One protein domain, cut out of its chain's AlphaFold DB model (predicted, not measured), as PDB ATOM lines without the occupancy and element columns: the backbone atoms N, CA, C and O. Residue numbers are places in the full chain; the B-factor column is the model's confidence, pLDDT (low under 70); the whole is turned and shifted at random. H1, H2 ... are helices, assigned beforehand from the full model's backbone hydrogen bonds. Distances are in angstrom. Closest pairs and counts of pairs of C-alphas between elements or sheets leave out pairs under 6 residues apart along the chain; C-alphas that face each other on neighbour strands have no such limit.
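Overview. This is residues 6 to 172 of the 187 residues of an uncharacterized protein of Pisolithus microcarpus 441 (UniProt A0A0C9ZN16). A long helix, H1, sticks out with residues 6 to 21 from a body of long loops and crossed helices, where H4 and H6 cross at the core against H1's later residues. The printed part has 167 residues with six named helices, H1 to H6, and no named strand: all helix, with 79 residues, under half, in named elements. It is compact, radius of gyration of the C-alphas 17.7 A, spanning 55 by 44 by 34 A.

Along the chain. H1, residues 6 to 38, runs 47.5 A from C-alpha 6 at (289.758, 130.770, 344.222), with a kink of 37 degrees near residue 32. H2 is residues 62 to 68, H3 78 to 85, H4 119 to 130, H5 146 to 149. H6, residues 157 to 171, 21.2 A, ends at C-alpha 171, (274.005, 162.839, 362.547).

Arrangement. H6 touches H1, H2 and H4, the closest C-alphas being Gly 170 and Lys 31, 5.0 A, Leu 171 and Thr 64, 5.6 A, and Val 163 and Tyr 125, 5.8 A. H4 touches H5. H3 is near H2. Every O i to N i+4 pair is within hydrogen-bond range in H2, H3, H4 and H6, and 26 of 29 in H1.

Size, cuts and confidence. The printed part has no cut. Links H1 to H2, H3 to H4 and H4 to H5 are long. Residues 41 to 47 and 131 to 144 have pLDDT under 70.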
ATOM      1  N   GLU A   6     289.891 130.877 342.764       91.06
ATOM      2  CA  GLU A   6     289.758 130.770 344.222       91.06
ATOM      3  C   GLU A   6     290.688 131.741 344.969       91.06
ATOM      4  O   GLU A   6     290.254 132.410 345.903       91.06
ATOM      5  N   GLU A   7     291.941 131.881 344.524       93.12
ATOM      6  CA  GLU A   7     292.918 132.793 345.131       93.12
ATOM      7  C   GLU A   7     292.512 134.263 344.927       93.12
ATOM      8  O   GLU A   7     292.627 135.086 345.837       93.12
ATOM      9  N   VAL A   8     291.965 134.604 343.754       94.00
ATOM     10  CA  VAL A   8     291.443 135.954 343.477       94.00
ATOM     11  C   VAL A   8     290.243 136.280 344.372       94.00
ATOM     12  O   VAL A   8     290.160 137.396 344.895       94.00
ATOM     13  N   ILE A   9     289.331 135.323 344.569       94.75
ATOM     14  CA  ILE A   9     288.172 135.482 345.458       94.75
ATOM     15  C   ILE A   9     288.642 135.703 346.900       94.75
ATOM     16  O   ILE A   9     288.223 136.675 347.530       94.75
ATOM     17  N   GLU A  10     289.562 134.873 347.396       95.50
ATOM     18  CA  GLU A  10     290.088 134.977 348.762       95.50
ATOM     19  C   GLU A  10     290.755 136.341 349.019       95.50
ATOM     20  O   GLU A  10     290.483 137.007 350.023       95.50
ATOM     21  N   ILE A  11     291.580 136.822 348.081       95.06
ATOM     22  CA  ILE A  11     292.199 138.152 348.179       95.06
ATOM     23  C   ILE A  11     291.127 139.251 348.213       95.06
ATOM     24  O   ILE A  11     291.227 140.192 349.009       95.06
ATOM     25  N   GLY A  12     290.091 139.135 347.379       95.94
ATOM     26  CA  GLY A  12     288.963 140.066 347.360       95.94
ATOM     27  C   GLY A  12     288.245 140.140 348.710       95.94
ATOM     28  O   GLY A  12     287.996 141.235 349.223       95.94
ATOM     29  N   GLU A  13     287.978 138.991 349.330       95.38
ATOM     30  CA  GLU A  13     287.353 138.907 350.653       95.38
ATOM     31  C   GLU A  13     288.217 139.552 351.746       95.38
ATOM     32  O   GLU A  13     287.707 140.301 352.587       95.38
ATOM     33  N   LEU A  14     289.535 139.329 351.718       96.38
ATOM     34  CA  LEU A  14     290.469 139.929 352.673       96.38
ATOM     35  C   LEU A  14     290.533 141.457 352.540       96.38
ATOM     36  O   LEU A  14     290.508 142.165 353.555       96.38
ATOM     37  N   ILE A  15     290.554 141.983 351.311       95.38
ATOM     38  CA  ILE A  15     290.497 143.429 351.052       95.38
ATOM     39  C   ILE A  15     289.177 144.001 351.575       95.38
ATOM     40  O   ILE A  15     289.176 144.992 352.311       95.38
ATOM     41  N   GLN A  16     288.053 143.358 351.256       93.00
ATOM     42  CA  GLN A  16     286.734 143.814 351.683       93.00
ATOM     43  C   GLN A  16     286.597 143.810 353.210       93.00
ATOM     44  O   GLN A  16     286.025 144.740 353.788       93.00
ATOM     45  N   LYS A  17     287.165 142.804 353.882       94.19
ATOM     46  CA  LYS A  17     287.234 142.729 355.344       94.19
ATOM     47  C   LYS A  17     288.029 143.895 355.931       94.19
ATOM     48  O   LYS A  17     287.562 144.512 356.888       94.19
ATOM     49  N   GLY A  18     289.180 144.232 355.348       92.88
ATOM     50  CA  GLY A  18     289.986 145.387 355.758       92.88
ATOM     51  C   GLY A  18     289.245 146.718 355.590       92.88
ATOM     52  O   GLY A  18     289.185 147.509 356.530       92.88
ATOM     53  N   ILE A  19     288.609 146.929 354.431       90.06
ATOM     54  CA  ILE A  19     287.792 148.122 354.143       90.06
ATOM     55  C   ILE A  19     286.650 148.253 355.156       90.06
ATOM     56  O   ILE A  19     286.415 149.328 355.710       90.06
ATOM     57  N   ASN A  20     285.948 147.151 355.427       89.69
ATOM     58  CA  ASN A  20     284.864 147.130 356.401       89.69
ATOM     59  C   ASN A  20     285.363 147.438 357.816       89.69
ATOM     60  O   ASN A  20     284.718 148.220 358.509       89.69
ATOM     61  N   GLY A  21     286.510 146.882 358.218       91.69
ATOM     62  CA  GLY A  21     287.140 147.173 359.506       91.69
ATOM     63  C   GLY A  21     287.462 148.658 359.675       91.69
ATOM     64  O   GLY A  21     286.991 149.276 360.626       91.69
ATOM     65  N   ALA A  22     288.161 149.254 358.704       90.06
ATOM     66  CA  ALA A  22     288.498 150.680 358.728       90.06
ATOM     67  C   ALA A  22     287.246 151.570 358.816       90.06
ATOM     68  O   ALA A  22     287.173 152.483 359.638       90.06
ATOM     69  N   ARG A  23     286.210 151.252 358.028       90.38
ATOM     70  CA  ARG A  23     284.935 151.978 358.061       90.38
ATOM     71  C   ARG A  23     284.242 151.880 359.419       90.38
ATOM     72  O   ARG A  23     283.678 152.874 359.878       90.38
ATOM     73  N   VAL A  24     284.237 150.702 360.045       90.12
ATOM     74  CA  VAL A  24     283.634 150.488 361.372       90.12
ATOM     75  C   VAL A  24     284.360 151.310 362.434       90.12
ATOM     76  O   VAL A  24     283.697 151.961 363.245       90.12
ATOM     77  N   ASP A  25     285.691 151.336 362.399       90.62
ATOM     78  CA  ASP A  25     286.499 152.115 363.339       90.62
ATOM     79  C   ASP A  25     286.242 153.621 363.196       90.62
ATOM     80  O   ASP A  25     285.947 154.290 364.192       90.62
ATOM     81  N   ASP A  26     286.237 154.139 361.962       91.94
ATOM     82  CA  ASP A  26     285.911 155.542 361.679       91.94
ATOM     83  C   ASP A  26     284.498 155.900 362.161       91.94
ATOM     84  O   ASP A  26     284.293 156.915 362.830       91.94
ATOM     85  N   THR A  27     283.520 155.035 361.874       90.38
ATOM     86  CA  THR A  27     282.121 155.220 362.289       90.38
ATOM     87  C   THR A  27     282.007 155.290 363.813       90.38
ATOM     88  O   THR A  27     281.313 156.149 364.365       90.38
ATOM     89  N   LYS A  28     282.696 154.383 364.512       89.19
ATOM     90  CA  LYS A  28     282.690 154.299 365.973       89.19
ATOM     91  C   LYS A  28     283.321 155.539 366.607       89.19
ATOM     92  O   LYS A  28     282.761 156.053 367.575       89.19
ATOM     93  N   GLY A  29     284.436 156.029 366.061       88.25
ATOM     94  CA  GLY A  29     285.085 157.265 366.511       88.25
ATOM     95  C   GLY A  29     284.216 158.505 366.277       88.25
ATOM     96  O   GLY A  29     284.017 159.312 367.188       88.25
ATOM     97  N   MET A  30     283.611 158.602 365.090       90.31
ATOM     98  CA  MET A  30     282.777 159.736 364.683       90.31
ATOM     99  C   MET A  30     281.513 159.880 365.536       90.31
ATOM    100  O   MET A  30     281.103 160.991 365.868       90.31
ATOM    101  N   LYS A  31     280.882 158.759 365.908       87.88
ATOM    102  CA  LYS A  31     279.559 158.734 366.548       87.88
ATOM    103  C   LYS A  31     279.476 159.571 367.829       87.88
ATOM    104  O   LYS A  31     278.455 160.224 368.041       87.88
ATOM    105  N   GLY A  32     280.506 159.552 368.672       87.38
ATOM    106  CA  GLY A  32     280.556 160.380 369.881       87.38
ATOM    107  C   GLY A  32     281.033 161.801 369.591       87.38
ATOM    108  O   GLY A  32     280.376 162.759 369.992       87.38
ATOM    109  N   ALA A  33     282.128 161.914 368.835       90.31
ATOM    110  CA  ALA A  33     282.817 163.176 368.590       90.31
ATOM    111  C   ALA A  33     281.950 164.201 367.846       90.31
ATOM    112  O   ALA A  33     282.003 165.390 368.141       90.31
ATOM    113  N   ILE A  34     281.099 163.749 366.921       92.56
ATOM    114  CA  ILE A  34     280.214 164.651 366.183       92.56
ATOM    115  C   ILE A  34     279.211 165.363 367.097       92.56
ATOM    116  O   ILE A  34     278.874 166.514 366.844       92.56
ATOM    117  N   ILE A  35     278.788 164.715 368.189       91.31
ATOM    118  CA  ILE A  35     277.909 165.326 369.193       91.31
ATOM    119  C   ILE A  35     278.662 166.390 369.991       91.31
ATOM    120  O   ILE A  35     278.110 167.457 370.251       91.31
ATOM    121  N   ASP A  36     279.933 166.140 370.316       89.12
ATOM    122  CA  ASP A  36     280.788 167.127 370.981       89.12
ATOM    123  C   ASP A  36     280.971 168.387 370.122       89.12
ATOM    124  O   ASP A  36     281.001 169.495 370.651       89.12
ATOM    125  N   TRP A  37     281.076 168.239 368.796       90.50
ATOM    126  CA  TRP A  37     281.303 169.371 367.888       90.50
ATOM    127  C   TRP A  37     280.059 170.224 367.640       90.50
ATOM    128  O   TRP A  37     280.194 171.430 367.442       90.50
ATOM    129  N   ILE A  38     278.869 169.621 367.639       90.62
ATOM    130  CA  ILE A  38     277.603 170.351 367.444       90.62
ATOM    131  C   ILE A  38     277.043 170.916 368.756       90.62
ATOM    132  O   ILE A  38     276.154 171.762 368.727       90.62
ATOM    133  N   THR A  39     277.560 170.476 369.909       86.31
ATOM    134  CA  THR A  39     277.174 170.997 371.225       86.31
ATOM    135  C   THR A  39     277.994 172.254 371.552       86.31
ATOM    136  O   THR A  39     279.220 172.170 371.666       86.31
ATOM    137  N   PRO A  40     277.371 173.434 371.738       73.81
ATOM    138  CA  PRO A  40     278.103 174.652 372.078       73.81
ATOM    139  C   PRO A  40     278.867 174.516 373.404       73.81
ATOM    140  O   PRO A  40     278.347 174.011 374.402       73.81
ATOM    141  N   LYS A  41     280.112 175.006 373.448       66.00
ATOM    142  CA  LYS A  41     280.963 174.926 374.647       66.00
ATOM    143  C   LYS A  41     280.316 175.671 375.820       66.00
ATOM    144  O   LYS A  41     280.139 176.884 375.761       66.00
ATOM    145  N   GLY A  42     280.017 174.947 376.899       56.94
ATOM    146  CA  GLY A  42     279.434 175.510 378.122       56.94
ATOM    147  C   GLY A  42     277.905 175.588 378.137       56.94
ATOM    148  O   GLY A  42     277.352 176.113 379.099       56.94
ATOM    149  N   GLN A  43     277.220 175.050 377.122       57.69
ATOM    150  CA  GLN A  43     275.764 174.913 377.110       57.69
ATOM    151  C   GLN A  43     275.374 173.437 377.005       57.69
ATOM    152  O   GLN A  43     275.970 172.675 376.248       57.69
ATOM    153  N   SER A  44     274.351 173.034 377.758       56.94
ATOM    154  CA  SER A  44     273.630 171.802 377.452       56.94
ATOM    155  C   SER A  44     272.636 172.124 376.344       56.94
ATOM    156  O   SER A  44     271.874 173.081 376.477       56.94
ATOM    157  N   LEU A  45     272.611 171.326 375.273       59.75
ATOM    158  CA  LEU A  45     271.471 171.326 374.354       59.75
ATOM    159  C   LEU A  45     270.186 171.116 375.179       59.75
ATOM    160  O   LEU A  45     270.211 170.391 376.180       59.75
ATOM    161  N   SER A  46     269.082 171.754 374.776       52.78
ATOM    162  CA  SER A  46     267.775 171.673 375.461       52.78
ATOM    163  C   SER A  46     267.312 170.227 375.684       52.78
ATOM    164  O   SER A  46     266.626 169.939 376.661       52.78
ATOM    165  N   LEU A  47     267.765 169.314 374.819       62.28
ATOM    166  CA  LEU A  47     267.691 167.866 374.969       62.28
ATOM    167  C   LEU A  47     269.095 167.277 374.790       62.28
ATOM    168  O   LEU A  47     269.694 167.396 373.719       62.28
ATOM    169  N   HIS A  48     269.620 166.651 375.843       73.19
ATOM    170  CA  HIS A  48     270.903 165.952 375.812       73.19
ATOM    171  C   HIS A  48     270.883 164.839 374.753       73.19
ATOM    172  O   HIS A  48     270.053 163.934 374.827       73.19
ATOM    173  N   ILE A  49     271.807 164.887 373.788       80.25
ATOM    174  CA  ILE A  49     271.993 163.811 372.809       80.25
ATOM    175  C   ILE A  49     272.986 162.798 373.389       80.25
ATOM    176  O   ILE A  49     274.144 163.154 373.616       80.25
ATOM    177  N   PRO A  50     272.604 161.525 373.580       79.88
ATOM    178  CA  PRO A  50     273.547 160.515 374.035       79.88
ATOM    179  C   PRO A  50     274.677 160.297 373.010       79.88
ATOM    180  O   PRO A  50     274.442 160.038 371.823       79.88
ATOM    181  N   HIS A  51     275.930 160.313 373.466       82.25
ATOM    182  CA  HIS A  51     277.101 160.109 372.596       82.25
ATOM    183  C   HIS A  51     277.147 158.705 371.972       82.25
ATOM    184  O   HIS A  51     277.647 158.515 370.865       82.25
ATOM    185  N   ASN A  52     276.608 157.707 372.671       79.00
ATOM    186  CA  ASN A  52     276.658 156.289 372.317       79.00
ATOM    187  C   ASN A  52     275.365 155.757 371.673       79.00
ATOM    188  O   ASN A  52     275.372 154.631 371.169       79.00
ATOM    189  N   MET A  53     274.284 156.540 371.609       83.56
ATOM    190  CA  MET A  53     273.017 156.128 370.988       83.56
ATOM    191  C   MET A  53     272.611 157.088 369.867       83.56
ATOM    192  O   MET A  53     272.741 158.302 369.996       83.56
ATOM    193  N   LYS A  54     272.154 156.525 368.741       87.56
ATOM    194  CA  LYS A  54     271.732 157.301 367.560       87.56
ATOM    195  C   LYS A  54     270.220 157.480 367.452       87.56
ATOM    196  O   LYS A  54     269.800 158.388 366.759       87.56
ATOM    197  N   SER A  55     269.414 156.667 368.134       86.00
ATOM    198  CA  SER A  55     267.947 156.651 367.984       86.00
ATOM    199  C   SER A  55     267.293 158.029 368.148       86.00
ATOM    200  O   SER A  55     266.381 158.359 367.402       86.00
ATOM    201  N   GLY A  56     267.804 158.856 369.064       86.69
ATOM    202  CA  GLY A  56     267.338 160.232 369.279       86.69
ATOM    203  C   GLY A  56     268.016 161.305 368.420       86.69
ATOM    204  O   GLY A  56     267.979 162.463 368.806       86.69
ATOM    205  N   ARG A  57     268.708 160.948 367.333       91.12
ATOM    206  CA  ARG A  57     269.329 161.885 366.375       91.12
ATOM    207  C   ARG A  57     268.480 161.979 365.103       91.12
ATOM    208  O   ARG A  57     267.359 161.481 365.058       91.12
ATOM    209  N   GLY A  58     269.022 162.562 364.037       91.62
ATOM    210  CA  GLY A  58     268.286 162.773 362.797       91.62
ATOM    211  C   GLY A  58     267.270 163.897 362.950       91.62
ATOM    212  O   GLY A  58     267.500 164.838 363.710       91.62
ATOM    213  N   PHE A  59     266.136 163.768 362.265       91.81
ATOM    214  CA  PHE A  59     265.025 164.714 362.368       91.81
ATOM    215  C   PHE A  59     264.303 164.655 363.723       91.81
ATOM    216  O   PHE A  59     263.607 165.597 364.072       91.81
ATOM    217  N   ASN A  60     264.544 163.620 364.538       89.25
ATOM    218  CA  ASN A  60     263.979 163.490 365.889       89.25
ATOM    219  C   ASN A  60     264.592 164.450 366.927       89.25
ATOM    220  O   ASN A  60     264.184 164.441 368.089       89.25
ATOM    221  N   HIS A  61     265.590 165.253 366.544       90.25
ATOM    222  CA  HIS A  61     266.229 166.234 367.421       90.25
ATOM    223  C   HIS A  61     266.520 167.527 366.670       90.25
ATOM    224  O   HIS A  61     267.033 167.494 365.556       90.25
ATOM    225  N   GLU A  62     266.241 168.660 367.313       90.19
ATOM    226  CA  GLU A  62     266.333 169.997 366.714       90.19
ATOM    227  C   GLU A  62     267.702 170.284 366.081       90.19
ATOM    228  O   GLU A  62     267.791 170.752 364.952       90.19
ATOM    229  N   CYS A  63     268.794 169.963 366.781       91.12
ATOM    230  CA  CYS A  63     270.143 170.298 366.330       91.12
ATOM    231  C   CYS A  63     270.592 169.417 365.158       91.12
ATOM    232  O   CYS A  63     271.078 169.920 364.145       91.12
ATOM    233  N   THR A  64     270.422 168.096 365.271       93.50
ATOM    234  CA  THR A  64     270.807 167.183 364.186       93.50
ATOM    235  C   THR A  64     269.861 167.290 362.996       93.50
ATOM    236  O   THR A  64     270.312 167.149 361.862       93.50
ATOM    237  N   GLY A  65     268.583 167.575 363.242       93.38
ATOM    238  CA  GLY A  65     267.563 167.779 362.223       93.38
ATOM    239  C   GLY A  65     267.840 169.025 361.396       93.38
ATOM    240  O   GLY A  65     267.896 168.923 360.175       93.38
ATOM    241  N   ALA A  66     268.159 170.154 362.040       93.81
ATOM    242  CA  ALA A  66     268.559 171.383 361.353       93.81
ATOM    243  C   ALA A  66     269.777 171.176 360.439       93.81
ATOM    244  O   ALA A  66     269.792 171.629 359.298       93.81
ATOM    245  N   LEU A  67     270.787 170.440 360.914       95.19
ATOM    246  CA  LEU A  67     271.993 170.131 360.140       95.19
ATOM    247  C   LEU A  67     271.729 169.178 358.963       95.19
ATOM    248  O   LEU A  67     272.386 169.274 357.924       95.19
ATOM    249  N   LEU A  68     270.799 168.238 359.128       94.56
ATOM    250  CA  LEU A  68     270.415 167.271 358.098       94.56
ATOM    251  C   LEU A  68     269.330 167.784 357.155       94.56
ATOM    252  O   LEU A  68     269.096 167.148 356.126       94.56
ATOM    253  N   CYS A  69     268.681 168.900 357.494       94.44
ATOM    254  CA  CYS A  69     267.664 169.513 356.663       94.44
ATOM    255  C   CYS A  69     268.234 169.731 355.255       94.44
ATOM    256  O   CYS A  69     269.372 170.198 355.120       94.44
ATOM    257  N   PRO A  70     267.492 169.370 354.199       93.69
ATOM    258  CA  PRO A  70     267.906 169.674 352.842       93.69
ATOM    259  C   PRO A  70     268.066 171.178 352.653       93.69
ATOM    260  O   PRO A  70     267.236 171.950 353.124       93.69
ATOM    261  N   ALA A  71     269.108 171.591 351.936       92.06
ATOM    262  CA  ALA A  71     269.466 172.997 351.761       92.06
ATOM    263  C   ALA A  71     268.360 173.852 351.110       92.06
ATOM    264  O   ALA A  71     268.250 175.040 351.390       92.06
ATOM    265  N   GLY A  72     267.506 173.239 350.285       88.88
ATOM    266  CA  GLY A  72     266.349 173.901 349.674       88.88
ATOM    267  C   GLY A  72     265.116 174.023 350.578       88.88
ATOM    268  O   GLY A  72     264.098 174.543 350.126       88.88
ATOM    269  N   LEU A  73     265.165 173.518 351.814       91.44
ATOM    270  CA  LEU A  73     264.056 173.552 352.763       91.44
ATOM    271  C   LEU A  73     264.397 174.422 353.975       91.44
ATOM    272  O   LEU A  73     265.521 174.429 354.469       91.44
ATOM    273  N   ASP A  74     263.387 175.121 354.485       91.12
ATOM    274  CA  ASP A  74     263.506 175.929 355.694       91.12
ATOM    275  C   ASP A  74     263.170 175.090 356.933       91.12
ATOM    276  O   ASP A  74     262.005 174.754 357.171       91.12
ATOM    277  N   TRP A  75     264.196 174.768 357.725       91.81
ATOM    278  CA  TRP A  75     264.033 174.055 358.991       91.81
ATOM    279  C   TRP A  75     263.282 174.878 360.043       91.81
ATOM    280  O   TRP A  75     262.680 174.296 360.934       91.81
ATOM    281  N   THR A  76     263.259 176.213 359.968       92.06
ATOM    282  CA  THR A  76     262.522 177.039 360.945       92.06
ATOM    283  C   THR A  76     261.004 176.928 360.781       92.06
ATOM    284  O   THR A  76     260.241 177.233 361.701       92.06
ATOM    285  N   ASN A  77     260.546 176.428 359.629       93.56
ATOM    286  CA  ASN A  77     259.146 176.134 359.387       93.56
ATOM    287  C   ASN A  77     258.741 174.813 360.062       93.56
ATOM    288  O   ASN A  77     259.109 173.723 359.623       93.56
ATOM    289  N   ILE A  78     257.887 174.914 361.084       92.81
ATOM    290  CA  ILE A  78     257.365 173.775 361.860       92.81
ATOM    291  C   ILE A  78     256.716 172.714 360.958       92.81
ATOM    292  O   ILE A  78     256.867 171.520 361.208       92.81
ATOM    293  N   GLN A  79     256.023 173.108 359.881       94.25
ATOM    294  CA  GLN A  79     255.425 172.133 358.963       94.25
ATOM    295  C   GLN A  79     256.489 171.316 358.228       94.25
ATOM    296  O   GLN A  79     256.297 170.120 358.024       94.25
ATOM    297  N   THR A  80     257.603 171.940 357.840       92.00
ATOM    298  CA  THR A  80     258.744 171.245 357.232       92.00
ATOM    299  C   THR A  80     259.350 170.255 358.220       92.00
ATOM    300  O   THR A  80     259.559 169.100 357.855       92.00
ATOM    301  N   GLN A  81     259.568 170.673 359.474       92.19
ATOM    302  CA  GLN A  81     260.092 169.793 360.522       92.19
ATOM    303  C   GLN A  81     259.198 168.566 360.717       92.19
ATOM    304  O   GLN A  81     259.675 167.440 360.610       92.19
ATOM    305  N   MET A  82     257.889 168.768 360.920       92.31
ATOM    306  CA  MET A  82     256.941 167.670 361.145       92.31
ATOM    307  C   MET A  82     256.885 166.708 359.955       92.31
ATOM    308  O   MET A  82     256.886 165.496 360.148       92.31
ATOM    309  N   LYS A  83     256.893 167.228 358.723       92.94
ATOM    310  CA  LYS A  83     256.894 166.396 357.515       92.94
ATOM    311  C   LYS A  83     258.175 165.579 357.352       92.94
ATOM    312  O   LYS A  83     258.105 164.446 356.891       92.94
ATOM    313  N   LEU A  84     259.332 166.135 357.714       91.31
ATOM    314  CA  LEU A  84     260.605 165.407 357.706       91.31
ATOM    315  C   LEU A  84     260.666 164.366 358.832       91.31
ATOM    316  O   LEU A  84     261.127 163.254 358.602       91.31
ATOM    317  N   MET A  85     260.166 164.703 360.024       89.94
ATOM    318  CA  MET A  85     260.095 163.797 361.177       89.94
ATOM    319  C   MET A  85     259.162 162.608 360.945       89.94
ATOM    320  O   MET A  85     259.487 161.497 361.341       89.94
ATOM    321  N   ASN A  86     258.014 162.836 360.306       89.88
ATOM    322  CA  ASN A  86     257.027 161.793 360.018       89.88
ATOM    323  C   ASN A  86     257.346 160.995 358.742       89.88
ATOM    324  O   ASN A  86     256.568 160.116 358.371       89.88
ATOM    325  N   GLY A  87     258.415 161.344 358.016       85.62
ATOM    326  CA  GLY A  87     258.736 160.726 356.730       85.62
ATOM    327  C   GLY A  87     257.758 161.076 355.596       85.62
ATOM    328  O   GLY A  87     257.732 160.401 354.576       85.62
ATOM    329  N   GLU A  88     256.960 162.138 355.721       88.31
ATOM    330  CA  GLU A  88     256.101 162.626 354.629       88.31
ATOM    331  C   GLU A  88     256.921 163.282 353.509       88.31
ATOM    332  O   GLU A  88     256.556 163.215 352.334       88.31
ATOM    333  N   ILE A  89     258.044 163.914 353.866       86.75
ATOM    334  CA  ILE A  89     259.054 164.373 352.910       86.75
ATOM    335  C   ILE A  89     260.173 163.341 352.875       86.75
ATOM    336  O   ILE A  89     260.832 163.064 353.875       86.75
ATOM    337  N   GLN A  90     260.401 162.787 351.695       80.50
ATOM    338  CA  GLN A  90     261.511 161.888 351.422       80.50
ATOM    339  C   GLN A  90     262.604 162.716 350.763       80.50
ATOM    340  O   GLN A  90     262.385 163.284 349.694       80.50
ATOM    341  N   VAL A  91     263.745 162.855 351.438       79.81
ATOM    342  CA  VAL A  91     264.845 163.695 350.957       79.81
ATOM    343  C   VAL A  91     265.555 162.968 349.817       79.81
ATOM    344  O   VAL A  91     266.212 161.956 350.070       79.81
ATOM    345  N   PRO A  92     265.462 163.453 348.569       74.62
ATOM    346  CA  PRO A  92     266.125 162.795 347.457       74.62
ATOM    347  C   PRO A  92     267.651 162.937 347.577       74.62
ATOM    348  O   PRO A  92     268.170 163.888 348.163       74.62
ATOM    349  N   GLY A  93     268.389 161.966 347.031       74.31
ATOM    350  CA  GLY A  93     269.852 161.896 347.166       74.31
ATOM    351  C   GLY A  93     270.628 162.994 346.425       74.31
ATOM    352  O   GLY A  93     271.836 163.114 346.613       74.31
ATOM    353  N   ASP A  94     269.953 163.779 345.589       78.94
ATOM    354  CA  ASP A  94     270.489 164.958 344.906       78.94
ATOM    355  C   ASP A  94     270.371 166.243 345.743       78.94
ATOM    356  O   ASP A  94     270.965 167.261 345.385       78.94
ATOM    357  N   GLN A  95     269.663 166.205 346.879       84.94
ATOM    358  CA  GLN A  95     269.605 167.322 347.810       84.94
ATOM    359  C   GLN A  95     270.678 167.218 348.889       84.94
ATOM    360  O   GLN A  95     270.735 166.287 349.695       84.94
ATOM    361  N   TRP A  96     271.521 168.246 348.931       91.44
ATOM    362  CA  TRP A  96     272.576 168.357 349.922       91.44
ATOM    363  C   TRP A  96     272.007 168.780 351.279       91.44
ATOM    364  O   TRP A  96     271.237 169.741 351.345       91.44
ATOM    365  N   PRO A  97     272.403 168.117 352.376       95.06
ATOM    366  CA  PRO A  97     272.074 168.589 353.709       95.06
ATOM    367  C   PRO A  97     272.883 169.845 354.052       95.06
ATOM    368  O   PRO A  97     274.050 169.983 353.666       95.06
ATOM    369  N   VAL A  98     272.273 170.738 354.826       95.69
ATOM    370  CA  VAL A  98     272.840 172.041 355.202       95.69
ATOM    371  C   VAL A  98     274.209 171.920 355.887       95.69
ATOM    372  O   VAL A  98     275.070 172.776 355.683       95.69
ATOM    373  N   PHE A  99     274.482 170.836 356.630       96.44
ATOM    374  CA  PHE A  99     275.774 170.659 357.307       96.44
ATOM    375  C   PHE A  99     276.985 170.637 356.366       96.44
ATOM    376  O   PHE A  99     278.107 170.724 356.856       96.44
ATOM    377  N   LEU A 100     276.810 170.476 355.051       97.00
ATOM    378  CA  LEU A 100     277.916 170.520 354.091       97.00
ATOM    379  C   LEU A 100     278.354 171.945 353.750       97.00
ATOM    380  O   LEU A 100     279.488 172.125 353.307       97.00
ATOM    381  N   TYR A 101     277.496 172.939 353.965       97.31
ATOM    382  CA  TYR A 101     277.748 174.318 353.575       97.31
ATOM    383  C   TYR A 101     278.520 175.095 354.646       97.31
ATOM    384  O   TYR A 101     278.361 174.862 355.849       97.31
ATOM    385  N   ALA A 102     279.366 176.028 354.204       96.38
ATOM    386  CA  ALA A 102     280.003 177.012 355.070       96.38
ATOM    387  C   ALA A 102     278.940 177.726 355.916       96.38
ATOM    388  O   ALA A 102     277.871 178.071 355.420       96.38
ATOM    389  N   ASP A 103     279.220 177.866 357.213       94.00
ATOM    390  CA  ASP A 103     278.327 178.490 358.197       94.00
ATOM    391  C   ASP A 103     276.886 177.946 358.219       94.00
ATOM    392  O   ASP A 103     275.991 178.585 358.765       94.00
ATOM    393  N   TYR A 104     276.665 176.744 357.667       94.62
ATOM    394  CA  TYR A 104     275.347 176.117 357.554       94.62
ATOM    395  C   TYR A 104     274.340 176.988 356.782       94.62
ATOM    396  O   TYR A 104     273.153 177.006 357.100       94.62
ATOM    397  N   SER A 105     274.819 177.721 355.772       92.94
ATOM    398  CA  SER A 105     274.012 178.634 354.962       92.94
ATOM    399  C   SER A 105     274.014 178.222 353.492       92.94
ATOM    400  O   SER A 105     275.067 177.955 352.917       92.94
ATOM    401  N   TYR A 106     272.827 178.166 352.891       93.38
ATOM    402  CA  TYR A 106     272.634 177.854 351.479       93.38
ATOM    403  C   TYR A 106     272.240 179.109 350.705       93.38
ATOM    404  O   TYR A 106     271.288 179.795 351.081       93.38
ATOM    405  N   ASP A 107     272.959 179.380 349.619       92.88
ATOM    406  CA  ASP A 107     272.660 180.469 348.694       92.88
ATOM    407  C   ASP A 107     271.870 179.916 347.490       92.88
ATOM    408  O   ASP A 107     272.411 179.120 346.715       92.88
ATOM    409  N   PRO A 108     270.587 180.285 347.317       91.00
ATOM    410  CA  PRO A 108     269.787 179.802 346.197       91.00
ATOM    411  C   PRO A 108     270.249 180.354 344.840       91.00
ATOM    412  O   PRO A 108     269.970 179.718 343.821       91.00
ATOM    413  N   GLU A 109     270.952 181.491 344.815       94.31
ATOM    414  CA  GLU A 109     271.473 182.111 343.590       94.31
ATOM    415  C   GLU A 109     272.833 181.519 343.185       94.31
ATOM    416  O   GLU A 109     273.147 181.443 341.996       94.31
ATOM    417  N   ASP A 110     273.620 181.037 344.156       94.06
ATOM    418  CA  ASP A 110     274.872 180.304 343.938       94.06
ATOM    419  C   ASP A 110     274.966 179.049 344.821       94.06
ATOM    420  O   ASP A 110     275.594 179.022 345.879       94.06
ATOM    421  N   GLN A 111     274.386 177.956 344.329       91.75
ATOM    422  CA  GLN A 111     274.295 176.677 345.042       91.75
ATOM    423  C   GLN A 111     275.656 176.033 345.361       91.75
ATOM    424  O   GLN A 111     275.729 175.105 346.165       91.75
ATOM    425  N   TRP A 112     276.739 176.468 344.709       93.75
ATOM    426  CA  TRP A 112     278.088 175.948 344.952       93.75
ATOM    427  C   TRP A 112     278.822 176.734 346.034       93.75
ATOM    428  O   TRP A 112     279.824 176.248 346.575       93.75
ATOM    429  N   ASN A 113     278.330 177.928 346.362       95.31
ATOM    430  CA  ASN A 113     278.914 178.780 347.375       95.31
ATOM    431  C   ASN A 113     278.936 178.056 348.728       95.31
ATOM    432  O   ASN A 113     277.925 177.553 349.212       95.31
ATOM    433  N   GLY A 114     280.121 177.951 349.327       94.00
ATOM    434  CA  GLY A 114     280.312 177.291 350.619       94.00
ATOM    435  C   GLY A 114     280.108 175.769 350.638       94.00
ATOM    436  O   GLY A 114     280.323 175.160 351.687       94.00
ATOM    437  N   LEU A 115     279.743 175.113 349.531       95.75
ATOM    438  CA  LEU A 115     279.518 173.666 349.507       95.75
ATOM    439  C   LEU A 115     280.807 172.892 349.855       95.75
ATOM    440  O   LEU A 115     281.876 173.153 349.305       95.75
ATOM    441  N   LEU A 116     280.691 171.903 350.751       95.31
ATOM    442  CA  LEU A 116     281.787 171.094 351.315       95.31
ATOM    443  C   LEU A 116     282.824 171.899 352.123       95.31
ATOM    444  O   LEU A 116     283.969 171.463 352.266       95.31
ATOM    445  N   GLN A 117     282.439 173.053 352.675       95.25
ATOM    446  CA  GLN A 117     283.341 173.943 353.426       95.25
ATOM    447  C   GLN A 117     282.929 174.151 354.889       95.25
ATOM    448  O   GLN A 117     283.505 174.988 355.582       95.25
ATOM    449  N   SER A 118     281.963 173.382 355.399       96.69
ATOM    450  CA  SER A 118     281.530 173.529 356.787       96.69
ATOM    451  C   SER A 118     282.623 173.185 357.805       96.69
ATOM    452  O   SER A 118     283.422 172.254 357.635       96.69
ATOM    453  N   GLY A 119     282.616 173.894 358.937       95.00
ATOM    454  CA  GLY A 119     283.511 173.602 360.061       95.00
ATOM    455  C   GLY A 119     283.320 172.187 360.626       95.00
ATOM    456  O   GLY A 119     284.288 171.559 361.074       95.00
ATOM    457  N   LEU A 120     282.097 171.649 360.544       95.38
ATOM    458  CA  LEU A 120     281.797 170.270 360.925       95.38
ATOM    459  C   LEU A 120     282.505 169.267 360.010       95.38
ATOM    460  O   LEU A 120     283.139 168.334 360.504       95.38
ATOM    461  N   LEU A 121     282.461 169.480 358.691       95.62
ATOM    462  CA  LEU A 121     283.116 168.604 357.722       95.62
ATOM    463  C   LEU A 121     284.642 168.655 357.862       95.62
ATOM    464  O   LEU A 121     285.304 167.618 357.827       95.62
ATOM    465  N   VAL A 122     285.203 169.842 358.111       93.69
ATOM    466  CA  VAL A 122     286.631 170.008 358.422       93.69
ATOM    467  C   VAL A 122     287.016 169.232 359.687       93.69
ATOM    468  O   VAL A 122     288.051 168.559 359.707       93.69
ATOM    469  N   SER A 123     286.194 169.294 360.738       93.62
ATOM    470  CA  SER A 123     286.427 168.554 361.986       93.62
ATOM    471  C   SER A 123     286.348 167.044 361.763       93.62
ATOM    472  O   SER A 123     287.264 166.322 362.157       93.62
ATOM    473  N   ALA A 124     285.339 166.569 361.032       94.50
ATOM    474  CA  ALA A 124     285.196 165.163 360.663       94.50
ATOM    475  C   ALA A 124     286.397 164.655 359.847       94.50
ATOM    476  O   ALA A 124     286.938 163.582 360.123       94.50
ATOM    477  N   TYR A 125     286.881 165.450 358.891       93.88
ATOM    478  CA  TYR A 125     288.033 165.076 358.075       93.88
ATOM    479  C   TYR A 125     289.298 164.953 358.921       93.88
ATOM    480  O   TYR A 125     290.060 163.991 358.793       93.88
ATOM    481  N   LYS A 126     289.513 165.918 359.822       90.31
ATOM    482  CA  LYS A 126     290.619 165.877 360.779       90.31
ATOM    483  C   LYS A 126     290.511 164.676 361.719       90.31
ATOM    484  O   LYS A 126     291.515 164.052 362.053       90.31
ATOM    485  N   HIS A 127     289.306 164.313 362.133       90.19
ATOM    486  CA  HIS A 127     289.106 163.167 363.009       90.19
ATOM    487  C   HIS A 127     289.576 161.861 362.354       90.19
ATOM    488  O   HIS A 127     290.333 161.121 362.976       90.19
ATOM    489  N   ILE A 128     289.196 161.635 361.092       90.75
ATOM    490  CA  ILE A 128     289.509 160.409 360.339       90.75
ATOM    491  C   ILE A 128     290.964 160.392 359.860       90.75
ATOM    492  O   ILE A 128     291.714 159.454 360.119       90.75
ATOM    493  N   PHE A 129     291.390 161.428 359.137       88.31
ATOM    494  CA  PHE A 129     292.678 161.403 358.443       88.31
ATOM    495  C   PHE A 129     293.804 162.006 359.259       88.31
ATOM    496  O   PHE A 129     294.971 161.701 359.006       88.31
ATOM    497  N   THR A 130     293.495 162.872 360.222       82.75
ATOM    498  CA  THR A 130     294.517 163.470 361.061       82.75
ATOM    499  C   THR A 130     294.611 162.788 362.421       82.75
ATOM    500  O   THR A 130     295.322 161.803 362.607       82.75
ATOM    501  N   SER A 131     293.942 163.331 363.415       69.31
ATOM    502  CA  SER A 131     293.878 162.737 364.741       69.31
ATOM    503  C   SER A 131     292.755 163.427 365.497       69.31
ATOM    504  O   SER A 131     292.636 164.652 365.377       69.31
ATOM    505  N   PRO A 132     292.015 162.715 366.359       62.56
ATOM    506  CA  PRO A 132     291.087 163.346 367.295       62.56
ATOM    507  C   PRO A 132     291.750 164.481 368.097       62.56
ATOM    508  O   PRO A 132     291.180 165.555 368.260       62.56
ATOM    509  N   SER A 133     293.026 164.309 368.471       60.06
ATOM    510  CA  SER A 133     293.828 165.314 369.189       60.06
ATOM    511  C   SER A 133     294.212 166.558 368.374       60.06
ATOM    512  O   SER A 133     294.825 167.467 368.912       60.06
ATOM    513  N   SER A 134     293.908 166.609 367.074       60.09
ATOM    514  CA  SER A 134     294.131 167.806 366.244       60.09
ATOM    515  C   SER A 134     292.928 168.749 366.190       60.09
ATOM    516  O   SER A 134     293.015 169.819 365.587       60.09
ATOM    517  N   ILE A 135     291.818 168.334 366.801       59.00
ATOM    518  CA  ILE A 135     290.589 169.115 366.951       59.00
ATOM    519  C   ILE A 135     290.582 169.804 368.327       59.00
ATOM    520  O   ILE A 135     290.155 170.951 368.434       59.00
ATOM    521  N   ASP A 136     291.161 169.159 369.347       56.12
ATOM    522  CA  ASP A 136     291.426 169.742 370.664       56.12
ATOM    523  C   ASP A 136     292.855 170.293 370.776       56.12
ATOM    524  O   ASP A 136     293.819 169.645 370.387       56.12
ATOM    525  N   HIS A 137     293.043 171.455 371.409       49.53
ATOM    526  CA  HIS A 137     294.367 172.063 371.647       49.53
ATOM    527  C   HIS A 137     295.287 171.280 372.621       49.53
ATOM    528  O   HIS A 137     296.302 171.811 373.070       49.53
ATOM    529  N   LYS A 138     294.962 170.030 372.979       46.41
ATOM    530  CA  LYS A 138     295.770 169.194 373.882       46.41
ATOM    531  C   LYS A 138     296.427 168.046 373.100       46.41
ATOM    532  O   LYS A 138     295.728 167.115 372.701       46.41
ATOM    533  N   PRO A 139     297.759 168.054 372.912       44.72
ATOM    534  CA  PRO A 139     298.439 167.005 372.166       44.72
ATOM    535  C   PRO A 139     298.426 165.694 372.963       44.72
ATOM    536  O   PRO A 139     299.022 165.584 374.032       44.72
ATOM    537  N   LYS A 140     297.743 164.687 372.419       50.69
ATOM    538  CA  LYS A 140     297.811 163.282 372.844       50.69
ATOM    539  C   LYS A 140     297.814 162.413 371.589       50.69
ATOM    540  O   LYS A 140     296.788 161.857 371.213       50.69
ATOM    541  N   ALA A 141     298.947 162.349 370.898       50.06
ATOM    542  CA  ALA A 141     299.118 161.434 369.776       50.06
ATOM    543  C   ALA A 141     300.149 160.366 370.151       50.06
ATOM    544  O   ALA A 141     301.326 160.676 370.315       50.06
ATOM    545  N   THR A 142     299.697 159.120 370.293       53.66
ATOM    546  CA  THR A 142     300.548 157.942 370.551       53.66
ATOM    547  C   THR A 142     300.879 157.170 369.265       53.66
ATOM    548  O   THR A 142     301.761 156.319 369.273       53.66
ATOM    549  N   HIS A 143     300.208 157.484 368.148       56.06
ATOM    550  CA  HIS A 143     300.372 156.822 366.849       56.06
ATOM    551  C   HIS A 143     300.438 157.831 365.695       56.06
ATOM    552  O   HIS A 143     299.986 158.974 365.813       56.06
ATOM    553  N   SER A 144     301.030 157.411 364.574       58.34
ATOM    554  CA  SER A 144     301.115 158.207 363.352       58.34
ATOM    555  C   SER A 144     299.727 158.523 362.792       58.34
ATOM    556  O   SER A 144     298.809 157.715 362.809       58.34
ATOM    557  N   ARG A 145     299.602 159.741 362.272       72.62
ATOM    558  CA  ARG A 145     298.429 160.289 361.588       72.62
ATOM    559  C   ARG A 145     298.016 159.397 360.398       72.62
ATOM    560  O   ARG A 145     298.895 159.118 359.587       72.62
ATOM    561  N   ASN A 146     296.739 159.032 360.222       80.25
ATOM    562  CA  ASN A 146     296.282 158.188 359.091       80.25
ATOM    563  C   ASN A 146     296.735 158.736 357.727       80.25
ATOM    564  O   ASN A 146     297.298 158.012 356.912       80.25
ATOM    565  N   ALA A 147     296.627 160.049 357.521       82.50
ATOM    566  CA  ALA A 147     297.145 160.729 356.337       82.50
ATOM    567  C   ALA A 147     298.647 160.480 356.130       82.50
ATOM    568  O   ALA A 147     299.084 160.250 355.012       82.50
ATOM    569  N   ARG A 148     299.449 160.474 357.201       83.94
ATOM    570  CA  ARG A 148     300.887 160.186 357.115       83.94
ATOM    571  C   ARG A 148     301.153 158.710 356.826       83.94
ATOM    572  O   ARG A 148     302.047 158.426 356.040       83.94
ATOM    573  N   ILE A 149     300.399 157.800 357.446       84.12
ATOM    574  CA  ILE A 149     300.508 156.349 357.207       84.12
ATOM    575  C   ILE A 149     300.251 156.040 355.729       84.12
ATOM    576  O   ILE A 149     300.985 155.263 355.129       84.12
ATOM    577  N   HIS A 150     299.259 156.700 355.133       84.56
ATOM    578  CA  HIS A 150     298.872 156.497 353.739       84.56
ATOM    579  C   HIS A 150     299.567 157.442 352.743       84.56
ATOM    580  O   HIS A 150     299.202 157.450 351.572       84.56
ATOM    581  N   GLY A 151     300.538 158.260 353.174       85.69
ATOM    582  CA  GLY A 151     301.244 159.195 352.281       85.69
ATOM    583  C   GLY A 151     300.342 160.259 351.636       85.69
ATOM    584  O   GLY A 151     300.610 160.732 350.535       85.69
ATOM    585  N   MET A 152     299.243 160.632 352.291       88.75
ATOM    586  CA  MET A 152     298.305 161.637 351.800       88.75
ATOM    587  C   MET A 152     298.869 163.047 351.994       88.75
ATOM    588  O   MET A 152     299.019 163.525 353.121       88.75
ATOM    589  N   HIS A 153     299.120 163.736 350.880       85.31
ATOM    590  CA  HIS A 153     299.596 165.126 350.856       85.31
ATOM    591  C   HIS A 153     298.498 166.147 350.527       85.31
ATOM    592  O   HIS A 153     298.665 167.336 350.786       85.31
ATOM    593  N   CYS A 154     297.371 165.695 349.977       86.88
ATOM    594  CA  CYS A 154     296.211 166.523 349.664       86.88
ATOM    595  C   CYS A 154     294.909 165.756 349.930       86.88
ATOM    596  O   CYS A 154     294.906 164.529 350.067       86.88
ATOM    597  N   MET A 155     293.803 166.490 350.036       88.25
ATOM    598  CA  MET A 155     292.461 165.913 350.131       88.25
ATOM    599  C   MET A 155     291.996 165.509 348.730       88.25
ATOM    600  O   MET A 155     292.189 166.261 347.775       88.25
ATOM    601  N   THR A 156     291.379 164.336 348.595       92.25
ATOM    602  CA  THR A 156     290.812 163.879 347.322       92.25
ATOM    603  C   THR A 156     289.301 164.068 347.333       92.25
ATOM    604  O   THR A 156     288.666 164.093 348.387       92.25
ATOM    605  N   LYS A 157     288.684 164.154 346.150       93.56
ATOM    606  CA  LYS A 157     287.215 164.204 346.044       93.56
ATOM    607  C   LYS A 157     286.566 162.997 346.737       93.56
ATOM    608  O   LYS A 157     285.587 163.152 347.458       93.56
ATOM    609  N   ALA A 158     287.166 161.816 346.574       92.44
ATOM    610  CA  ALA A 158     286.706 160.583 347.205       92.44
ATOM    611  C   ALA A 158     286.822 160.625 348.737       92.44
ATOM    612  O   ALA A 158     285.896 160.198 349.422       92.44
ATOM    613  N   SER A 159     287.914 161.169 349.293       93.31
ATOM    614  CA  SER A 159     288.062 161.269 350.750       93.31
ATOM    615  C   SER A 159     287.095 162.282 351.361       93.31
ATOM    616  O   SER A 159     286.573 162.038 352.446       93.31
ATOM    617  N   ILE A 160     286.800 163.382 350.660       94.81
ATOM    618  CA  ILE A 160     285.787 164.357 351.089       94.81
ATOM    619  C   ILE A 160     284.394 163.720 351.077       94.81
ATOM    620  O   ILE A 160     283.688 163.802 352.079       94.81
ATOM    621  N   ALA A 161     284.019 163.032 349.993       94.19
ATOM    622  CA  ALA A 161     282.738 162.331 349.899       94.19
ATOM    623  C   ALA A 161     282.585 161.260 350.995       94.19
ATOM    624  O   ALA A 161     281.543 161.179 351.645       94.19
ATOM    625  N   TYR A 162     283.645 160.489 351.258       93.88
ATOM    626  CA  TYR A 162     283.672 159.505 352.339       93.88
ATOM    627  C   TYR A 162     283.427 160.141 353.712       93.88
ATOM    628  O   TYR A 162     282.581 159.677 354.475       93.88
ATOM    629  N   VAL A 163     284.125 161.237 354.021       95.38
ATOM    630  CA  VAL A 163     283.978 161.942 355.303       95.38
ATOM    631  C   VAL A 163     282.593 162.574 355.429       95.38
ATOM    632  O   VAL A 163     281.993 162.496 356.498       95.38
ATOM    633  N   ALA A 164     282.058 163.152 354.353       95.38
ATOM    634  CA  ALA A 164     280.703 163.693 354.324       95.38
ATOM    635  C   ALA A 164     279.662 162.603 354.620       95.38
ATOM    636  O   ALA A 164     278.773 162.805 355.444       95.38
ATOM    637  N   MET A 165     279.816 161.420 354.020       93.56
ATOM    638  CA  MET A 165     278.967 160.261 354.296       93.56
ATOM    639  C   MET A 165     279.077 159.806 355.762       93.56
ATOM    640  O   MET A 165     278.053 159.559 356.397       93.56
ATOM    641  N   GLN A 166     280.290 159.739 356.319       93.94
ATOM    642  CA  GLN A 166     280.517 159.386 357.727       93.94
ATOM    643  C   GLN A 166     279.887 160.398 358.691       93.94
ATOM    644  O   GLN A 166     279.227 160.014 359.658       93.94
ATOM    645  N   ALA A 167     280.047 161.694 358.414       95.25
ATOM    646  CA  ALA A 167     279.454 162.764 359.206       95.25
ATOM    647  C   ALA A 167     277.922 162.729 359.132       95.25
ATOM    648  O   ALA A 167     277.266 162.714 360.173       95.25
ATOM    649  N   ARG A 168     277.350 162.611 357.922       93.88
ATOM    650  CA  ARG A 168     275.904 162.434 357.724       93.88
ATOM    651  C   ARG A 168     275.405 161.247 358.532       93.88
ATOM    652  O   ARG A 168     274.472 161.397 359.311       93.88
ATOM    653  N   PHE A 169     276.056 160.091 358.409       92.44
ATOM    654  CA  PHE A 169     275.685 158.913 359.181       92.44
ATOM    655  C   PHE A 169     275.762 159.183 360.685       92.44
ATOM    656  O   PHE A 169     274.847 158.813 361.404       92.44
ATOM    657  N   GLY A 170     276.785 159.872 361.191       92.69
ATOM    658  CA  GLY A 170     276.874 160.254 362.605       92.69
ATOM    659  C   GLY A 170     275.704 161.116 363.104       92.69
ATOM    660  O   GLY A 170     275.312 160.982 364.267       92.69
ATOM    661  N   LEU A 171     275.136 161.959 362.238       93.50
ATOM    662  CA  LEU A 171     274.005 162.839 362.547       93.50
ATOM    663  C   LEU A 171     272.641 162.145 362.447       93.50
ATOM    664  O   LEU A 171     271.697 162.611 363.076       93.50
ATOM    665  N   THR A 172     272.502 161.068 361.668       92.06
ATOM    666  CA  THR A 172     271.213 160.381 361.477       92.06
ATOM    667  C   THR A 172     270.866 159.442 362.633       92.06
ATOM    668  O   THR A 172     271.716 159.085 363.452       92.06
TER     669      THR A 172